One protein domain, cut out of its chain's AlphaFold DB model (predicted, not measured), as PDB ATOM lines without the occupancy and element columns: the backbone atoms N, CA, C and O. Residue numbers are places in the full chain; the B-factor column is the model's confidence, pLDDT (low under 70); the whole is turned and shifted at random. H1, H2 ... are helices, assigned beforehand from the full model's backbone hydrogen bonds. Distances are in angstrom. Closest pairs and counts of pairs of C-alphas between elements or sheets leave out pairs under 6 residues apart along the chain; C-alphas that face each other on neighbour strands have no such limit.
ATOM      1  N   THR A  31      21.614 114.741 161.249       81.38
ATOM      2  CA  THR A  31      21.974 115.615 160.117       81.38
ATOM      3  C   THR A  31      23.492 115.783 160.020       81.38
ATOM      4  O   THR A  31      24.070 115.675 158.934       81.38
ATOM      5  N   GLU A  32      24.166 115.979 161.158       81.75
ATOM      6  CA  GLU A  32      25.626 116.001 161.215       81.75
ATOM      7  C   GLU A  32      26.224 114.656 160.783       81.75
ATOM      8  O   GLU A  32      27.147 114.662 159.969       81.75
ATOM      9  N   LEU A  33      25.652 113.528 161.219       82.81
ATOM     10  CA  LEU A  33      26.069 112.167 160.853       82.81
ATOM     11  C   LEU A  33      25.935 111.883 159.341       82.81
ATOM     12  O   LEU A  33      26.829 111.312 158.715       82.81
ATOM     13  N   GLN A  34      24.848 112.333 158.709       82.94
ATOM     14  CA  GLN A  34      24.682 112.241 157.253       82.94
ATOM     15  C   GLN A  34      25.695 113.119 156.510       82.94
ATOM     16  O   GLN A  34      26.291 112.691 155.516       82.94
ATOM     17  N   SER A  35      25.925 114.344 156.991       82.56
ATOM     18  CA  SER A  35      26.884 115.268 156.380       82.56
ATOM     19  C   SER A  35      28.329 114.760 156.481       82.56
ATOM     20  O   SER A  35      29.100 114.891 155.524       82.56
ATOM     21  N   THR A  36      28.692 114.123 157.599       84.00
ATOM     22  CA  THR A  36      30.011 113.517 157.801       84.00
ATOM     23  C   THR A  36      30.168 112.273 156.947       84.00
ATOM     24  O   THR A  36      31.183 112.174 156.266       84.00
ATOM     25  N   PHE A  37      29.153 111.413 156.824       82.81
ATOM     26  CA  PHE A  37      29.180 110.286 155.885       82.81
ATOM     27  C   PHE A  37      29.386 110.724 154.426       82.81
ATOM     28  O   PHE A  37      30.213 110.151 153.709       82.81
ATOM     29  N   LEU A  38      28.676 111.763 153.969       82.56
ATOM     30  CA  LEU A  38      28.851 112.321 152.623       82.56
ATOM     31  C   LEU A  38      30.266 112.870 152.415       82.56
ATOM     32  O   LEU A  38      30.874 112.643 151.365       82.56
ATOM     33  N   ARG A  39      30.803 113.575 153.415       82.25
ATOM     34  CA  ARG A  39      32.158 114.134 153.374       82.25
ATOM     35  C   ARG A  39      33.222 113.036 153.372       82.25
ATOM     36  O   ARG A  39      34.130 113.091 152.545       82.25
ATOM     37  N   THR A  40      33.074 112.022 154.220       82.31
ATOM     38  CA  THR A  40      33.931 110.830 154.282       82.31
ATOM     39  C   THR A  40      33.898 110.068 152.961       82.31
ATOM     40  O   THR A  40      34.944 109.680 152.455       82.31
ATOM     41  N   SER A  41      32.727 109.915 152.341       80.50
ATOM     42  CA  SER A  41      32.590 109.220 151.054       80.50
ATOM     43  C   SER A  41      33.285 109.963 149.907       80.50
ATOM     44  O   SER A  41      33.985 109.343 149.111       80.50
ATOM     45  N   ARG A  42      33.154 111.298 149.841       80.69
ATOM     46  CA  ARG A  42      33.862 112.129 148.845       80.69
ATOM     47  C   ARG A  42      35.379 112.076 149.026       80.69
ATOM     48  O   ARG A  42      36.100 111.912 148.050       80.69
ATOM     49  N   LEU A  43      35.854 112.177 150.269       80.06
ATOM     50  CA  LEU A  43      37.280 112.083 150.587       80.06
ATOM     51  C   LEU A  43      37.843 110.689 150.278       80.06
ATOM     52  O   LEU A  43      38.936 110.597 149.733       80.06
ATOM     53  N   LYS A  44      37.104 109.608 150.564       81.38
ATOM     54  CA  LYS A  44      37.509 108.238 150.199       81.38
ATOM     55  C   LYS A  44      37.667 108.070 148.689       81.38
ATOM     56  O   LYS A  44      38.611 107.419 148.260       81.38
ATOM     57  N   GLN A  45      36.788 108.682 147.894       78.06
ATOM     58  CA  GLN A  45      36.898 108.643 146.435       78.06
ATOM     59  C   GLN A  45      38.152 109.375 145.937       78.06
ATOM     60  O   GLN A  45      38.930 108.797 145.191       78.06
ATOM     61  N   GLN A  46      38.396 110.599 146.420       74.00
ATOM     62  CA  GLN A  46      39.603 111.359 146.070       74.00
ATOM     63  C   GLN A  46      40.895 110.630 146.456       74.00
ATOM     64  O   GLN A  46      41.890 110.720 145.748       74.00
ATOM     65  N   VAL A  47      40.889 109.910 147.581       79.19
ATOM     66  CA  VAL A  47      42.034 109.090 147.999       79.19
ATOM     67  C   VAL A  47      42.248 107.918 147.042       79.19
ATOM     68  O   VAL A  47      43.387 107.677 146.659       79.19
ATOM     69  N   LYS A  48      41.178 107.236 146.619       78.00
ATOM     70  CA  LYS A  48      41.262 106.091 145.703       78.00
ATOM     71  C   LYS A  48      41.861 106.473 144.344       78.00
ATOM     72  O   LYS A  48      42.740 105.777 143.856       78.00
ATOM     73  N   ASP A  49      41.452 107.605 143.775       69.75
ATOM     74  CA  ASP A  49      41.960 108.068 142.473       69.75
ATOM     75  C   ASP A  49      43.467 108.429 142.516       69.75
ATOM     76  O   ASP A  49      44.147 108.454 141.489       69.75
ATOM     77  N   VAL A  50      44.012 108.686 143.711       73.94
ATOM     78  CA  VAL A  50      45.433 109.000 143.940       73.94
ATOM     79  C   VAL A  50      46.231 107.788 144.436       73.94
ATOM     80  O   VAL A  50      47.454 107.783 144.308       73.94
ATOM     81  N   GLU A  51      45.580 106.735 144.941       73.69
ATOM     82  CA  GLU A  51      46.238 105.455 145.255       73.69
ATOM     83  C   GLU A  51      46.899 104.850 144.010       73.69
ATOM     84  O   GLU A  51      48.059 104.454 144.087       73.69
ATOM     85  N   ASP A  52      46.257 104.919 142.842       71.44
ATOM     86  CA  ASP A  52      46.852 104.463 141.574       71.44
ATOM     87  C   ASP A  52      48.137 105.240 141.224       71.44
ATOM     88  O   ASP A  52      49.125 104.690 140.724       71.44
ATOM     89  N   ILE A  53      48.156 106.547 141.509       70.44
ATOM     90  CA  ILE A  53      49.350 107.385 141.338       70.44
ATOM     91  C   ILE A  53      50.411 106.948 142.357       70.44
ATOM     92  O   ILE A  53      51.598 106.863 142.028       70.44
ATOM     93  N   ARG A  54      50.001 106.659 143.600       72.62
ATOM     94  CA  ARG A  54      50.894 106.251 144.693       72.62
ATOM     95  C   ARG A  54      51.629 104.974 144.353       72.62
ATOM     96  O   ARG A  54      52.846 104.934 144.524       72.62
ATOM     97  N   ASP A  55      50.916 103.997 143.816       75.75
ATOM     98  CA  ASP A  55      51.494 102.742 143.360       75.75
ATOM     99  C   ASP A  55      52.551 102.997 142.275       75.75
ATOM    100  O   ASP A  55      53.665 102.475 142.367       75.75
ATOM    101  N   CYS A  56      52.295 103.902 141.318       73.81
ATOM    102  CA  CYS A  56      53.307 104.325 140.336       73.81
ATOM    103  C   CYS A  56      54.570 104.898 141.009       73.81
ATOM    104  O   CYS A  56      55.696 104.597 140.602       73.81
ATOM    105  N   LEU A  57      54.404 105.728 142.044       74.44
ATOM    106  CA  LEU A  57      55.518 106.376 142.738       74.44
ATOM    107  C   LEU A  57      56.307 105.391 143.610       74.44
ATOM    108  O   LEU A  57      57.534 105.493 143.690       74.44
ATOM    109  N   GLU A  58      55.639 104.430 144.245       76.88
ATOM    110  CA  GLU A  58      56.305 103.352 144.977       76.88
ATOM    111  C   GLU A  58      57.118 102.466 144.027       76.88
ATOM    112  O   GLU A  58      58.305 102.249 144.277       76.88
ATOM    113  N   HIS A  59      56.567 102.089 142.870       76.44
ATOM    114  CA  HIS A  59      57.326 101.393 141.826       76.44
ATOM    115  C   HIS A  59      58.530 102.205 141.329       76.44
ATOM    116  O   HIS A  59      59.628 101.665 141.190       76.44
ATOM    117  N   TYR A  60      58.384 103.522 141.153       76.31
ATOM    118  CA  TYR A  60      59.513 104.386 140.806       76.31
ATOM    119  C   TYR A  60      60.575 104.454 141.922       76.31
ATOM    120  O   TYR A  60      61.781 104.519 141.665       76.31
ATOM    121  N   LYS A  61      60.167 104.423 143.196       78.19
ATOM    122  CA  LYS A  61      61.097 104.388 144.335       78.19
ATOM    123  C   LYS A  61      61.888 103.084 144.400       78.19
ATOM    124  O   LYS A  61      63.045 103.150 144.818       78.19
ATOM    125  N   LEU A  62      61.319 101.966 143.953       82.06
ATOM    126  CA  LEU A  62      61.979 100.656 143.921       82.06
ATOM    127  C   LEU A  62      63.103 100.555 142.876       82.06
ATOM    128  O   LEU A  62      63.980  99.708 143.027       82.06
ATOM    129  N   LEU A  63      63.136 101.442 141.872       82.12
ATOM    130  CA  LEU A  63      64.236 101.506 140.903       82.12
ATOM    131  C   LEU A  63      65.589 101.704 141.601       82.12
ATOM    132  O   LEU A  63      65.728 102.510 142.538       82.12
ATOM    133  N   SER A  64      66.607 101.005 141.100       85.75
ATOM    134  CA  SER A  64      67.968 101.107 141.615       85.75
ATOM    135  C   SER A  64      68.523 102.530 141.447       85.75
ATOM    136  O   SER A  64      68.068 103.325 140.619       85.75
ATOM    137  N   LYS A  65      69.535 102.889 142.244       85.38
ATOM    138  CA  LYS A  65      70.186 104.204 142.120       85.38
ATOM    139  C   LYS A  65      70.832 104.385 140.741       85.38
ATOM    140  O   LYS A  65      70.836 105.497 140.222       85.38
ATOM    141  N   THR A  66      71.349 103.305 140.156       86.75
ATOM    142  CA  THR A  66      71.946 103.298 138.816       86.75
ATOM    143  C   THR A  66      70.898 103.535 137.734       86.75
ATOM    144  O   THR A  66      71.130 104.369 136.864       86.75
ATOM    145  N   ASP A  67      69.728 102.903 137.846       85.69
ATOM    146  CA  ASP A  67      68.622 103.074 136.897       85.69
ATOM    147  C   ASP A  67      68.042 104.485 136.942       85.69
ATOM    148  O   ASP A  67      67.786 105.110 135.920       85.69
ATOM    149  N   LYS A  68      67.895 105.052 138.141       84.00
ATOM    150  CA  LYS A  68      67.465 106.450 138.290       84.00
ATOM    151  C   LYS A  68      68.451 107.417 137.632       84.00
ATOM    152  O   LYS A  68      68.031 108.367 136.985       84.00
ATOM    153  N   GLN A  69      69.757 107.164 137.752       86.75
ATOM    154  CA  GLN A  69      70.785 107.988 137.110       86.75
ATOM    155  C   GLN A  69      70.794 107.850 135.583       86.75
ATOM    156  O   GLN A  69      71.064 108.830 134.890       86.75
ATOM    157  N   THR A  70      70.538 106.658 135.038       87.94
ATOM    158  CA  THR A  70      70.408 106.479 133.586       87.94
ATOM    159  C   THR A  70      69.137 107.132 133.062       87.94
ATOM    160  O   THR A  70      69.213 107.813 132.043       87.94
ATOM    161  N   LEU A  71      68.012 107.023 133.774       86.88
ATOM    162  CA  LEU A  71      66.766 107.716 133.431       86.88
ATOM    163  C   LEU A  71      66.919 109.244 133.464       86.88
ATOM    164  O   LEU A  71      66.490 109.901 132.521       86.88
ATOM    165  N   ASP A  72      67.600 109.811 134.466       85.88
ATOM    166  CA  ASP A  72      67.903 111.253 134.509       85.88
ATOM    167  C   ASP A  72      68.767 111.685 133.312       85.88
ATOM    168  O   ASP A  72      68.487 112.693 132.665       85.88
ATOM    169  N   LYS A  73      69.801 110.908 132.961       88.62
ATOM    170  CA  LYS A  73      70.628 111.194 131.774       88.62
ATOM    171  C   LYS A  73      69.812 111.131 130.483       88.62
ATOM    172  O   LYS A  73      69.990 111.977 129.610       88.62
ATOM    173  N   LEU A  74      68.934 110.136 130.350       89.31
ATOM    174  CA  LEU A  74      68.047 109.994 129.194       89.31
ATOM    175  C   LEU A  74      67.050 111.157 129.116       89.31
ATOM    176  O   LEU A  74      66.877 111.706 128.035       89.31
ATOM    177  N   SER A  75      66.486 111.592 130.245       86.56
ATOM    178  CA  SER A  75      65.615 112.773 130.340       86.56
ATOM    179  C   SER A  75      66.314 114.052 129.871       86.56
ATOM    180  O   SER A  75      65.798 114.767 129.014       86.56
ATOM    181  N   ILE A  76      67.527 114.314 130.369       88.75
ATOM    182  CA  ILE A  76      68.313 115.490 129.970       88.75
ATOM    183  C   ILE A  76      68.592 115.461 128.462       88.75
ATOM    184  O   ILE A  76      68.419 116.473 127.784       88.75
ATOM    185  N   ASN A  77      68.977 114.301 127.926       89.69
ATOM    186  CA  ASN A  77      69.241 114.142 126.496       89.69
ATOM    187  C   ASN A  77      67.972 114.298 125.647       89.69
ATOM    188  O   ASN A  77      68.037 114.900 124.576       89.69
ATOM    189  N   MET A 276      64.687 113.881 115.750       91.06
ATOM    190  CA  MET A 276      63.471 113.106 116.018       91.06
ATOM    191  C   MET A 276      63.798 111.629 116.222       91.06
ATOM    192  O   MET A 276      63.382 111.058 117.223       91.06
ATOM    193  N   ASP A 277      64.617 111.050 115.347       92.31
ATOM    194  CA  ASP A 277      65.029 109.649 115.483       92.31
ATOM    195  C   ASP A 277      65.759 109.415 116.816       92.31
ATOM    196  O   ASP A 277      65.507 108.435 117.515       92.31
ATOM    197  N   LYS A 278      66.619 110.358 117.234       92.94
ATOM    198  CA  LYS A 278      67.262 110.319 118.557       92.94
ATOM    199  C   LYS A 278      66.250 110.367 119.700       92.94
ATOM    200  O   LYS A 278      66.430 109.631 120.667       92.94
ATOM    201  N   VAL A 279      65.232 111.224 119.616       91.62
ATOM    202  CA  VAL A 279      64.165 111.314 120.625       91.62
ATOM    203  C   VAL A 279      63.432 109.980 120.740       91.62
ATOM    204  O   VAL A 279      63.330 109.452 121.844       91.62
ATOM    205  N   THR A 280      63.037 109.379 119.616       90.81
ATOM    206  CA  THR A 280      62.370 108.069 119.590       90.81
ATOM    207  C   THR A 280      63.247 106.971 120.200       90.81
ATOM    208  O   THR A 280      62.799 106.238 121.075       90.81
ATOM    209  N   VAL A 281      64.534 106.913 119.845       93.00
ATOM    210  CA  VAL A 281      65.480 105.945 120.435       93.00
ATOM    211  C   VAL A 281      65.658 106.159 121.946       93.00
ATOM    212  O   VAL A 281      65.885 105.202 122.689       93.00
ATOM    213  N   ILE A 282      65.602 107.403 122.431       90.81
ATOM    214  CA  ILE A 282      65.656 107.690 123.871       90.81
ATOM    215  C   ILE A 282      64.380 107.201 124.564       90.81
ATOM    216  O   ILE A 282      64.485 106.574 125.617       90.81
ATOM    217  N   GLU A 283      63.207 107.435 123.980       87.88
ATOM    218  CA  GLU A 283      61.918 106.968 124.509       87.88
ATOM    219  C   GLU A 283      61.868 105.435 124.600       87.88
ATOM    220  O   GLU A 283      61.549 104.899 125.662       87.88
ATOM    221  N   GLU A 284      62.318 104.725 123.563       89.88
ATOM    222  CA  GLU A 284      62.440 103.259 123.562       89.88
ATOM    223  C   GLU A 284      63.413 102.745 124.642       89.88
ATOM    224  O   GLU A 284      63.181 101.718 125.289       89.88
ATOM    225  N   LYS A 285      64.517 103.466 124.885       89.88
ATOM    226  CA  LYS A 285      65.467 103.139 125.964       89.88
ATOM    227  C   LYS A 285      64.866 103.352 127.349       89.88
ATOM    228  O   LYS A 285      65.120 102.546 128.240       89.88
ATOM    229  N   ILE A 286      64.087 104.416 127.540       88.06
ATOM    230  CA  ILE A 286      63.366 104.655 128.797       88.06
ATOM    231  C   ILE A 286      62.349 103.528 129.013       88.06
ATOM    232  O   ILE A 286      62.342 102.911 130.075       88.06
ATOM    233  N   GLU A 287      61.534 103.216 128.005       86.94
ATOM    234  CA  GLU A 287      60.518 102.163 128.086       86.94
ATOM    235  C   GLU A 287      61.132 100.790 128.387       86.94
ATOM    236  O   GLU A 287      60.682 100.099 129.302       86.94
ATOM    237  N   SER A 288      62.185 100.400 127.667       88.25
ATOM    238  CA  SER A 288      62.858  99.114 127.887       88.25
ATOM    239  C   SER A 288      63.468  99.001 129.288       88.25
ATOM    240  O   SER A 288      63.324  97.955 129.922       88.25
ATOM    241  N   LEU A 289      64.072 100.074 129.811       86.31
ATOM    242  CA  LEU A 289      64.615 100.098 131.172       86.31
ATOM    243  C   LEU A 289      63.508  99.948 132.229       86.31
ATOM    244  O   LEU A 289      63.680  99.236 133.221       86.31
ATOM    245  N   LEU A 290      62.359 100.593 132.023       84.56
ATOM    246  CA  LEU A 290      61.219 100.501 132.938       84.56
ATOM    247  C   LEU A 290      60.556  99.111 132.888       84.56
ATOM    248  O   LEU A 290      60.239  98.555 133.942       84.56
ATOM    249  N   LYS A 291      60.422  98.504 131.700       84.62
ATOM    250  CA  LYS A 291      59.898  97.134 131.530       84.62
ATOM    251  C   LYS A 291      60.793  96.076 132.176       84.62
ATOM    252  O   LYS A 291      60.283  95.157 132.812       84.62
ATOM    253  N   GLN A 292      62.117  96.219 132.071       82.94
ATOM    254  CA  GLN A 292      63.079  95.321 132.732       82.94
ATOM    255  C   GLN A 292      62.946  95.323 134.263       82.94
ATOM    256  O   GLN A 292      63.257  94.325 134.906       82.94
ATOM    257  N   ASN A 293      62.439  96.415 134.838       76.06
ATOM    258  CA  ASN A 293      62.215  96.573 136.273       76.06
ATOM    259  C   ASN A 293      60.780  96.212 136.717       76.06
ATOM    260  O   ASN A 293      60.349  96.626 137.792       76.06
ATOM    261  N   TYR A 294      60.051  95.424 135.914       67.12
ATOM    262  CA  TYR A 294      58.707  94.902 136.217       67.12
ATOM    263  C   TYR A 294      57.644  95.981 136.494       67.12
ATOM    264  O   TYR A 294      56.725  95.778 137.290       67.12
ATOM    265  N   ILE A 295      57.742  97.138 135.838       70.19
ATOM    266  CA  ILE A 295      56.716  98.181 135.918       70.19
ATOM    267  C   ILE A 295      55.567  97.819 134.965       70.19
ATOM    268  O   ILE A 295      55.787  97.616 133.774       70.19
ATOM    269  N   ASN A 296      54.344  97.736 135.494       70.38
ATOM    270  CA  ASN A 296      53.139  97.406 134.727       70.38
ATOM    271  C   ASN A 296      52.827  98.486 133.664       70.38
ATOM    272  O   ASN A 296      53.073  99.668 133.915       70.38
ATOM    273  N   ASP A 297      52.235  98.121 132.519       69.19
ATOM    274  CA  ASP A 297      52.025  99.041 131.376       69.19
ATOM    275  C   ASP A 297      51.202 100.294 131.747       69.19
ATOM    276  O   ASP A 297      51.456 101.390 131.240       69.19
ATOM    277  N   ALA A 298      50.259 100.162 132.688       68.06
ATOM    278  CA  ALA A 298      49.461 101.279 133.202       68.06
ATOM    279  C   ALA A 298      50.317 102.342 133.924       68.06
ATOM    280  O   ALA A 298      50.081 103.542 133.779       68.06
ATOM    281  N   ASN A 299      51.350 101.903 134.648       70.81
ATOM    282  CA  ASN A 299      52.248 102.766 135.420       70.81
ATOM    283  C   ASN A 299      53.392 103.302 134.550       70.81
ATOM    284  O   ASN A 299      53.889 104.408 134.766       70.81
ATOM    285  N   LEU A 300      53.788 102.531 133.535       74.56
ATOM    286  CA  LEU A 300      54.890 102.837 132.632       74.56
ATOM    287  C   LEU A 300      54.689 104.172 131.909       74.56
ATOM    288  O   LEU A 300      55.572 105.028 131.947       74.56
ATOM    289  N   LYS A 301      53.506 104.402 131.327       78.06
ATOM    290  CA  LYS A 301      53.205 105.645 130.597       78.06
ATOM    291  C   LYS A 301      53.296 106.888 131.489       78.06
ATOM    292  O   LYS A 301      53.853 107.903 131.077       78.06
ATOM    293  N   ARG A 302      52.794 106.798 132.724       77.25
ATOM    294  CA  ARG A 302      52.807 107.906 133.692       77.25
ATOM    295  C   ARG A 302      54.222 108.194 134.214       77.25
ATOM    296  O   ARG A 302      54.596 109.353 134.357       77.25
ATOM    297  N   ILE A 303      55.039 107.158 134.416       75.19
ATOM    298  CA  ILE A 303      56.447 107.319 134.809       75.19
ATOM    299  C   ILE A 303      57.281 107.920 133.667       75.19
ATOM    300  O   ILE A 303      58.100 108.802 133.921       75.19
ATOM    301  N   ILE A 304      57.052 107.511 132.415       79.06
ATOM    302  CA  ILE A 304      57.675 108.148 131.240       79.06
ATOM    303  C   ILE A 304      57.315 109.637 131.198       79.06
ATOM    304  O   ILE A 304      58.198 110.477 131.042       79.06
ATOM    305  N   ASP A 305      56.045 109.972 131.427       80.00
ATOM    306  CA  ASP A 305      55.568 111.353 131.500       80.00
ATOM    307  C   ASP A 305      56.291 112.183 132.577       80.00
ATOM    308  O   ASP A 305      56.626 113.340 132.324       80.00
ATOM    309  N   TRP A 306      56.580 111.609 133.750       80.00
ATOM    310  CA  TRP A 306      57.369 112.276 134.799       80.00
ATOM    311  C   TRP A 306      58.819 112.525 134.400       80.00
ATOM    312  O   TRP A 306      59.398 113.545 134.776       80.00
ATOM    313  N   ILE A 307      59.415 111.572 133.684       76.62
ATOM    314  CA  ILE A 307      60.817 111.624 133.261       76.62
ATOM    315  C   ILE A 307      60.976 112.636 132.125       76.62
ATOM    316  O   ILE A 307      61.920 113.420 132.132       76.62
ATOM    317  N   VAL A 308      60.040 112.661 131.179       77.25
ATOM    318  CA  VAL A 308      60.052 113.585 130.039       77.25
ATOM    319  C   VAL A 308      59.602 114.992 130.452       77.25
ATOM    320  O   VAL A 308      60.162 115.982 129.987       77.25
ATOM    321  N   THR A 309      58.619 115.102 131.353       78.81
ATOM    322  CA  THR A 309      58.036 116.379 131.790       78.81
ATOM    323  C   THR A 309      58.125 116.539 133.316       78.81
ATOM    324  O   THR A 309      57.207 116.141 134.037       78.81
ATOM    325  N   PRO A 310      59.171 117.210 133.840       71.38
ATOM    326  CA  PRO A 310      59.374 117.373 135.284       71.38
ATOM    327  C   PRO A 310      58.200 118.038 136.018       71.38
ATOM    328  O   PRO A 310      57.926 117.708 137.168       71.38
ATOM    329  N   ARG A 311      57.458 118.926 135.346       74.00
ATOM    330  CA  ARG A 311      56.291 119.622 135.911       74.00
ATOM    331  C   ARG A 311      55.156 118.665 136.302       74.00
ATOM    332  O   ARG A 311      54.578 118.822 137.369       74.00
ATOM    333  N   LYS A 312      54.905 117.618 135.505       73.12
ATOM    334  CA  LYS A 312      53.894 116.591 135.825       73.12
ATOM    335  C   LYS A 312      54.228 115.853 137.125       73.12
ATOM    336  O   LYS A 312      53.344 115.503 137.895       73.12
ATOM    337  N   LYS A 313      55.520 115.653 137.406       71.50
ATOM    338  CA  LYS A 313      55.984 115.050 138.663       71.50
ATOM    339  C   LYS A 313      55.742 115.968 139.866       71.50
ATOM    340  O   LYS A 313      55.480 115.480 140.962       71.50
ATOM    341  N   GLU A 314      55.863 117.283 139.693       75.69
ATOM    342  CA  GLU A 314      55.560 118.264 140.744       75.69
ATOM    343  C   GLU A 314      54.060 118.328 141.040       75.69
ATOM    344  O   GLU A 314      53.676 118.329 142.208       75.69
ATOM    345  N   GLU A 315      53.227 118.305 139.998       76.38
ATOM    346  CA  GLU A 315      51.764 118.239 140.103       76.38
ATOM    347  C   GLU A 315      51.322 116.973 140.852       76.38
ATOM    348  O   GLU A 315      50.601 117.064 141.847       76.38
ATOM    349  N   ASP A 316      51.855 115.806 140.477       72.88
ATOM    350  CA  ASP A 316      51.544 114.549 141.163       72.88
ATOM    351  C   ASP A 316      52.075 114.533 142.611       72.88
ATOM    352  O   ASP A 316      51.394 114.055 143.519       72.88
ATOM    353  N   ASN A 317      53.235 115.141 142.886       73.38
ATOM    354  CA  ASN A 317      53.729 115.342 144.258       73.38
ATOM    355  C   ASN A 317      52.835 116.259 145.101       73.38
ATOM    356  O   ASN A 317      52.668 116.009 146.299       73.38
ATOM    357  N   ALA A 318      52.257 117.305 144.513       78.25
ATOM    358  CA  ALA A 318      51.293 118.158 145.200       78.25
ATOM    359  C   ALA A 318      50.015 117.370 145.534       78.25
ATOM    360  O   ALA A 318      49.563 117.402 146.683       78.25
ATOM    361  N   LEU A 319      49.511 116.574 144.583       73.94
ATOM    362  CA  LEU A 319      48.376 115.669 144.793       73.94
ATOM    363  C   LEU A 319      48.652 114.645 145.909       73.94
ATOM    364  O   LEU A 319      47.783 114.386 146.745       73.94
ATOM    365  N   PHE A 320      49.876 114.118 146.020       71.12
ATOM    366  CA  PHE A 320      50.259 113.256 147.148       71.12
ATOM    367  C   PHE A 320      50.181 113.955 148.503       71.12
ATOM    368  O   PHE A 320      49.666 113.399 149.474       71.12
ATOM    369  N   GLN A 321      50.675 115.189 148.594       74.94
ATOM    370  CA  GLN A 321      50.610 115.940 149.847       74.94
ATOM    371  C   GLN A 321      49.166 116.275 150.236       74.94
ATOM    372  O   GLN A 321      48.824 116.287 151.423       74.94
ATOM    373  N   GLU A 322      48.304 116.542 149.255       73.50
ATOM    374  CA  GLU A 322      46.879 116.763 149.483       73.50
ATOM    375  C   GLU A 322      46.169 115.496 149.955       73.50
ATOM    376  O   GLU A 322      45.363 115.560 150.888       73.50
ATOM    377  N   THR A 323      46.520 114.334 149.413       72.44
ATOM    378  CA  THR A 323      45.915 113.066 149.836       72.44
ATOM    379  C   THR A 323      46.395 112.574 151.187       72.44
ATOM    380  O   THR A 323      45.582 112.070 151.960       72.44
ATOM    381  N   GLU A 324      47.644 112.825 151.581       74.44
ATOM    382  CA  GLU A 324      48.064 112.606 152.970       74.44
ATOM    383  C   GLU A 324      47.261 113.468 153.957       74.44
ATOM    384  O   GLU A 324      46.906 113.024 155.056       74.44
ATOM    385  N   ARG A 325      46.941 114.713 153.575       78.69
ATOM    386  CA  ARG A 325      46.062 115.586 154.369       78.69
ATOM    387  C   ARG A 325      44.630 115.051 154.379       78.69
ATOM    388  O   ARG A 325      44.018 115.047 155.448       78.69
ATOM    389  N   ALA A 326      44.118 114.567 153.248       76.56
ATOM    390  CA  ALA A 326      42.796 113.950 153.136       76.56
ATOM    391  C   ALA A 326      42.676 112.675 153.989       76.56
ATOM    392  O   ALA A 326      41.691 112.509 154.702       76.56
ATOM    393  N   LEU A 327      43.709 111.826 154.023       76.06
ATOM    394  CA  LEU A 327      43.784 110.636 154.877       76.06
ATOM    395  C   LEU A 327      43.773 110.991 156.370       76.06
ATOM    396  O   LEU A 327      43.091 110.340 157.162       76.06
ATOM    397  N   LYS A 328      44.488 112.048 156.776       80.56
ATOM    398  CA  LYS A 328      44.424 112.564 158.157       80.56
ATOM    399  C   LYS A 328      43.032 113.107 158.494       80.56
ATOM    400  O   LYS A 328      42.545 112.880 159.599       80.56
ATOM    401  N   GLN A 329      42.381 113.789 157.550       80.19
ATOM    402  CA  GLN A 329      41.002 114.261 157.714       80.19
ATOM    403  C   GLN A 329      40.003 113.104 157.797       80.19
ATOM    404  O   GLN A 329      39.098 113.176 158.620       80.19
ATOM    405  N   LEU A 330      40.185 112.038 157.013       81.69
ATOM    406  CA  LEU A 330      39.375 110.822 157.090       81.69
ATOM    407  C   LEU A 330      39.479 110.166 158.463       81.69
ATOM    408  O   LEU A 330      38.452 109.885 159.064       81.69
ATOM    409  N   LYS A 331      40.693 110.016 159.010       80.19
ATOM    410  CA  LYS A 331      40.878 109.489 160.374       80.19
ATOM    411  C   LYS A 331      40.158 110.340 161.425       80.19
ATOM    412  O   LYS A 331      39.468 109.795 162.279       80.19
ATOM    413  N   GLY A 332      40.260 111.669 161.327       81.25
ATOM    414  CA  GLY A 332      39.544 112.578 162.230       81.25
ATOM    415  C   GLY A 332      38.019 112.549 162.055       81.25
ATOM    416  O   GLY A 332      37.289 112.688 163.032       81.25
ATOM    417  N   LEU A 333      37.525 112.348 160.828       84.38
ATOM    418  CA  LEU A 333      36.097 112.178 160.546       84.38
ATOM    419  C   LEU A 333      35.569 110.830 161.048       84.38
ATOM    420  O   LEU A 333      34.466 110.801 161.576       84.38
ATOM    421  N   ASP A 334      36.350 109.752 160.953       79.06
ATOM    422  CA  ASP A 334      36.001 108.439 161.510       79.06
ATOM    423  C   ASP A 334      35.940 108.486 163.049       79.06
ATOM    424  O   ASP A 334      35.057 107.890 163.667       79.06
ATOM    425  N   GLU A 335      36.862 109.207 163.696       83.06
ATOM    426  CA  GLU A 335      36.824 109.457 165.144       83.06
ATOM    427  C   GLU A 335      35.606 110.300 165.547       83.06
ATOM    428  O   GLU A 335      34.949 109.998 166.544       83.06
ATOM    429  N   TYR A 336      35.262 111.312 164.746       83.00
ATOM    430  CA  TYR A 336      34.082 112.147 164.965       83.00
ATOM    431  C   TYR A 336      32.768 111.387 164.734       83.00
ATOM    432  O   TYR A 336      31.851 111.516 165.539       83.00
ATOM    433  N   GLU A 337      32.678 110.541 163.700       82.31
ATOM    434  CA  GLU A 337      31.523 109.658 163.471       82.31
ATOM    435  C   GLU A 337      31.340 108.705 164.661       82.31
ATOM    436  O   GLU A 337      30.225 108.553 165.158       82.31
ATOM    437  N   LYS A 338      32.427 108.128 165.196       82.00
ATOM    438  CA  LYS A 338      32.370 107.299 166.414       82.00
ATOM    439  C   LYS A 338      31.856 108.076 167.623       82.00
ATOM    440  O   LYS A 338      31.094 107.522 168.410       82.00
ATOM    441  N   GLU A 339      32.262 109.331 167.788       80.62
ATOM    442  CA  GLU A 339      31.823 110.166 168.907       80.62
ATOM    443  C   GLU A 339      30.350 110.584 168.777       80.62
ATOM    444  O   GLU A 339      29.600 110.469 169.747       80.62
ATOM    445  N   LEU A 340      29.899 110.950 167.573       80.31
ATOM    446  CA  LEU A 340      28.481 111.180 167.275       80.31
ATOM    447  C   LEU A 340      27.645 109.925 167.557       80.31
ATOM    448  O   LEU A 340      26.612 110.005 168.216       80.31
ATOM    449  N   CYS A 341      28.116 108.746 167.140       79.06
ATOM    450  CA  CYS A 341      27.448 107.476 167.422       79.06
ATOM    451  C   CYS A 341      27.359 107.174 168.926       79.06
ATOM    452  O   CYS A 341      26.329 106.672 169.379       79.06
ATOM    453  N   LYS A 342      28.386 107.500 169.725       82.25
ATOM    454  CA  LYS A 342      28.316 107.373 171.194       82.25
ATOM    455  C   LYS A 342      27.287 108.326 171.798       82.25
ATOM    456  O   LYS A 342      26.525 107.904 172.661       82.25
ATOM    457  N   GLN A 343      27.242 109.577 171.338       78.56
ATOM    458  CA  GLN A 343      26.260 110.562 171.803       78.56
ATOM    459  C   GLN A 343      24.834 110.117 171.462       78.56
ATOM    460  O   GLN A 343      23.984 110.060 172.346       78.56
ATOM    461  N   ILE A 344      24.591 109.687 170.221       80.56
ATOM    462  CA  ILE A 344      23.305 109.124 169.778       80.56
ATOM    463  C   ILE A 344      22.925 107.883 170.610       80.56
ATOM    464  O   ILE A 344      21.775 107.745 171.026       80.56
ATOM    465  N   SER A 345      23.886 107.011 170.931       75.50
ATOM    466  CA  SER A 345      23.658 105.828 171.782       75.50
ATOM    467  C   SER A 345      23.326 106.192 173.238       75.50
ATOM    468  O   SER A 345      22.515 105.516 173.877       75.50
ATOM    469  N   ALA A 346      23.904 107.276 173.764       76.69
ATOM    470  CA  ALA A 346      23.556 107.815 175.076       76.69
ATOM    471  C   ALA A 346      22.111 108.349 175.097       76.69
ATOM    472  O   ALA A 346      21.366 108.036 176.025       76.69
ATOM    473  N   TYR A 347      21.670 109.044 174.040       71.25
ATOM    474  CA  TYR A 347      20.263 109.443 173.872       71.25
ATOM    475  C   TYR A 347      19.324 108.234 173.738       71.25
ATOM    476  O   TYR A 347      18.256 108.217 174.343       71.25
ATOM    477  N   GLY A 348      19.735 107.183 173.020       67.56
ATOM    478  CA  GLY A 348      18.965 105.939 172.881       67.56
ATOM    479  C   GLY A 348      18.848 105.104 174.166       67.56
ATOM    480  O   GLY A 348      17.996 104.221 174.252       67.56
ATOM    481  N   SER A 349      19.673 105.388 175.182       72.25
ATOM    482  CA  SER A 349      19.611 104.739 176.501       72.25
ATOM    483  C   SER A 349      18.524 105.335 177.409       72.25
ATOM    484  O   SER A 349      18.141 104.722 178.407       72.25
ATOM    485  N   LEU A 350      17.986 106.508 177.055       74.94
ATOM    486  CA  LEU A 350      16.859 107.142 177.734       74.94
ATOM    487  C   LEU A 350      15.538 106.582 177.186       74.94
ATOM    488  O   LEU A 350      15.294 106.608 175.979       74.94
ATOM    489  N   LYS A 351      14.648 106.108 178.073       67.81
ATOM    490  CA  LYS A 351      13.350 105.507 177.692       67.81
ATOM    491  C   LYS A 351      12.486 106.418 176.808       67.81
ATOM    492  O   LYS A 351      11.732 105.907 175.994       67.81
ATOM    493  N   GLU A 352      12.612 107.734 176.957       71.19
ATOM    494  CA  GLU A 352      11.814 108.744 176.244       71.19
ATOM    495  C   GLU A 352      12.215 108.930 174.770       71.19
ATOM    496  O   GLU A 352      11.391 109.339 173.955       71.19
ATOM    497  N   TYR A 353      13.465 108.615 174.416       71.75
ATOM    498  CA  TYR A 353      14.030 108.887 173.088       71.75
ATOM    499  C   TYR A 353      14.424 107.623 172.321       71.75
ATOM    500  O   TYR A 353      14.770 107.707 171.143       71.75
ATOM    501  N   LYS A 354      14.336 106.453 172.963       74.31
ATOM    502  CA  LYS A 354      14.735 105.156 172.407       74.31
ATOM    503  C   LYS A 354      14.094 104.862 171.046       74.31
ATOM    504  O   LYS A 354      14.811 104.560 170.098       74.31
ATOM    505  N   ASP A 355      12.777 105.025 170.932       74.12
ATOM    506  CA  ASP A 355      12.045 104.711 169.697       74.12
ATOM    507  C   ASP A 355      12.368 105.705 168.568       74.12
ATOM    508  O   ASP A 355      12.525 105.317 167.411       74.12
ATOM    509  N   ILE A 356      12.552 106.989 168.905       77.12
ATOM    510  CA  ILE A 356      12.894 108.055 167.948       77.12
ATOM    511  C   ILE A 356      14.308 107.847 167.397       77.12
ATOM    512  O   ILE A 356      14.523 107.922 166.188       77.12
ATOM    513  N   VAL A 357      15.266 107.552 168.279       78.50
ATOM    514  CA  VAL A 357      16.652 107.262 167.897       78.50
ATOM    515  C   VAL A 357      16.717 106.001 167.037       78.50
ATOM    516  O   VAL A 357      17.438 105.994 166.046       78.50
ATOM    517  N   GLN A 358      15.930 104.968 167.351       79.75
ATOM    518  CA  GLN A 358      15.907 103.719 166.591       79.75
ATOM    519  C   GLN A 358      15.349 103.901 165.169       79.75
ATOM    520  O   GLN A 358      15.944 103.392 164.220       79.75
ATOM    521  N   ILE A 359      14.275 104.683 164.997       81.56
ATOM    522  CA  ILE A 359      13.732 105.029 163.670       81.56
ATOM    523  C   ILE A 359      14.764 105.817 162.848       81.56
ATOM    524  O   ILE A 359      15.063 105.453 161.713       81.56
ATOM    525  N   LYS A 360      15.373 106.853 163.435       79.88
ATOM    526  CA  LYS A 360      16.370 107.704 162.759       79.88
ATOM    527  C   LYS A 360      17.652 106.952 162.393       79.88
ATOM    528  O   LYS A 360      18.272 107.237 161.369       79.88
ATOM    529  N   PHE A 361      18.037 105.955 163.191       81.62
ATOM    530  CA  PHE A 361      19.161 105.075 162.874       81.62
ATOM    531  C   PHE A 361      18.860 104.184 161.667       81.62
ATOM    532  O   PHE A 361      19.715 104.020 160.796       81.62
ATOM    533  N   GLN A 362      17.632 103.665 161.578       80.94
ATOM    534  CA  GLN A 362      17.166 102.902 160.422       80.94
ATOM    535  C   GLN A 362      17.188 103.766 159.146       80.94
ATOM    536  O   GLN A 362      17.740 103.347 158.132       80.94
ATOM    537  N   GLU A 363      16.688 105.007 159.224       83.69
ATOM    538  CA  GLU A 363      16.727 105.981 158.118       83.69
ATOM    539  C   GLU A 363      18.165 106.275 157.646       83.69
ATOM    540  O   GLU A 363      18.427 106.392 156.446       83.69
ATOM    541  N   TYR A 364      19.121 106.375 158.574       83.31
ATOM    542  CA  TYR A 364      20.537 106.574 158.255       83.31
ATOM    543  C   TYR A 364      21.178 105.357 157.565       83.31
ATOM    544  O   TYR A 364      21.927 105.517 156.597       83.31
ATOM    545  N   GLU A 365      20.871 104.140 158.016       80.44
ATOM    546  CA  GLU A 365      21.354 102.902 157.389       80.44
ATOM    547  C   GLU A 365      20.778 102.710 155.975       80.44
ATOM    548  O   GLU A 365      21.503 102.349 155.039       80.44
ATOM    549  N   ASP A 366      19.501 103.035 155.776       81.94
ATOM    550  CA  ASP A 366      18.862 102.999 154.458       81.94
ATOM    551  C   ASP A 366      19.453 104.056 153.512       81.94
ATOM    552  O   ASP A 366      19.708 103.783 152.329       81.94
ATOM    553  N   PHE A 367      19.786 105.240 154.035       84.50
ATOM    554  CA  PHE A 367      20.529 106.265 153.301       84.50
ATOM    555  C   PHE A 367      21.920 105.775 152.863       84.50
ATOM    556  O   PHE A 367      22.273 105.920 151.687       84.50
ATOM    557  N   LYS A 368      22.694 105.133 153.752       81.69
ATOM    558  CA  LYS A 368      24.018 104.556 153.431       81.69
ATOM    559  C   LYS A 368      23.940 103.506 152.318       81.69
ATOM    560  O   LYS A 368      24.736 103.546 151.370       81.69
ATOM    561  N   LYS A 369      22.960 102.599 152.387       79.75
ATOM    562  CA  LYS A 369      22.731 101.551 151.372       79.75
ATOM    563  C   LYS A 369      22.318 102.137 150.024       79.75
ATOM    564  O   LYS A 369      22.846 101.735 148.988       79.75
ATOM    565  N   THR A 370      21.432 103.129 150.027       80.19
ATOM    566  CA  THR A 370      20.988 103.818 148.803       80.19
ATOM    567  C   THR A 370      22.124 104.620 148.165       80.19
ATOM    568  O   THR A 370      22.263 104.667 146.942       80.19
ATOM    569  N   PHE A 371      22.984 105.232 148.983       76.19
ATOM    570  CA  PHE A 371      24.139 105.978 148.498       76.19
ATOM    571  C   PHE A 371      25.172 105.057 147.831       76.19
ATOM    572  O   PHE A 371      25.711 105.427 146.788       76.19
ATOM    573  N   SER A 372      25.394 103.871 148.401       69.88
ATOM    574  CA  SER A 372      26.378 102.883 147.934       69.88
ATOM    575  C   SER A 372      25.918 102.067 146.712       69.88
ATOM    576  O   SER A 372      26.758 101.519 146.009       69.88
ATOM    577  N   SER A 373      24.606 101.982 146.450       62.22
ATOM    578  CA  SER A 373      24.015 101.147 145.383       62.22
ATOM    579  C   SER A 373      23.685 101.886 144.083       62.22
ATOM    580  O   SER A 373      23.473 101.242 143.056       62.22
ATOM    581  N   LYS A 374      23.643 103.225 144.079       53.41
ATOM    582  CA  LYS A 374      23.438 103.985 142.837       53.41
ATOM    583  C   LYS A 374      24.706 103.934 141.971       53.41
ATOM    584  O   LYS A 374      25.742 104.401 142.451       53.41
TER     585      LYS A 374
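AT A GLANCE: This is residues 31 to 77 and 276 to 374 of the 391 residues of an uncharacterized protein of Epulopiscium sp. SCG-D08WGA-EpuloA1 (UniProt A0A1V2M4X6). A long rod: the long helices H5 and H1 run side by side in opposite directions, with a small head of three shorter helices, H2, H3 and H4, at one end. At the other end H5 folds back into H6 as a helical hairpin. The printed part has 146 residues, with six named helices in the order H1 to H6 and no named strand; its class is all helix. It is extended, with a radius of gyration of the C-alphas of 23.9 A and spans of 80 by 27 by 24 A.

HOW THE PARTS SIT: H5, residues 310 to 348, touches H1, residues 31 to 62, at a shallow tilt of 34 degrees, only just short of steep, opposite ways; their closest C-alphas, Val 47 and Thr 323, are 5.9 A apart. H6, residues 354 to 373, touches residues 344 to 348 of H5 with residues 354 to 358 alone, the closest C-alphas being Gly 348 and Lys 354 at 4.3 A. H1, H5 and H6 form an up and down bundle, each running against the one before. The hub is H4, residues 297 to 308; its closest C-alpha pair with H1 is Asn 299 and Cys 56, 5.3 A, about perpendicular at 75 degrees. H2, residues 65 to 77, touches H3, residues 276 to 292, at a shallow tilt of 16 degrees, with Leu 74 and Ile 282 closest at 6.3 A between C-alphas. H4 touches H3 at Leu 300 and Leu 290, their closest C-alphas, 6.8 A, and H2 at Val 308 and Ser 75, 5.6 A. H4 and H5 touch only at the corner, and only just, with 3 pairs of C-alphas within 8 A. Every O i to N i+4 pair is within hydrogen-bond range in H2, H3, H5 and H6, against 25 of 28 in H1 and 6 of 8 in H4.

IN THESE COORDINATES: H5 is 56.4 A long, H1 45.7 A with a kink of 35 degrees near residue 51, and H6 28.9 A. H1 begins at C-alpha 31, (21.974, 115.615, 160.117), and H6 ends at C-alpha 373, (24.015, 101.147, 145.383).

THE WHOLE: The C-alphas farthest apart, Asp 277 and Lys 351, are 81.0 A apart. Residues 78 to 275 are not printed, and C-alphas 77 and 276 are 12.0 A apart across the cut. The links that are printed whole are tight. Mean pLDDT of the printed part is 79.3; residues 372 to 374 are among those under 70.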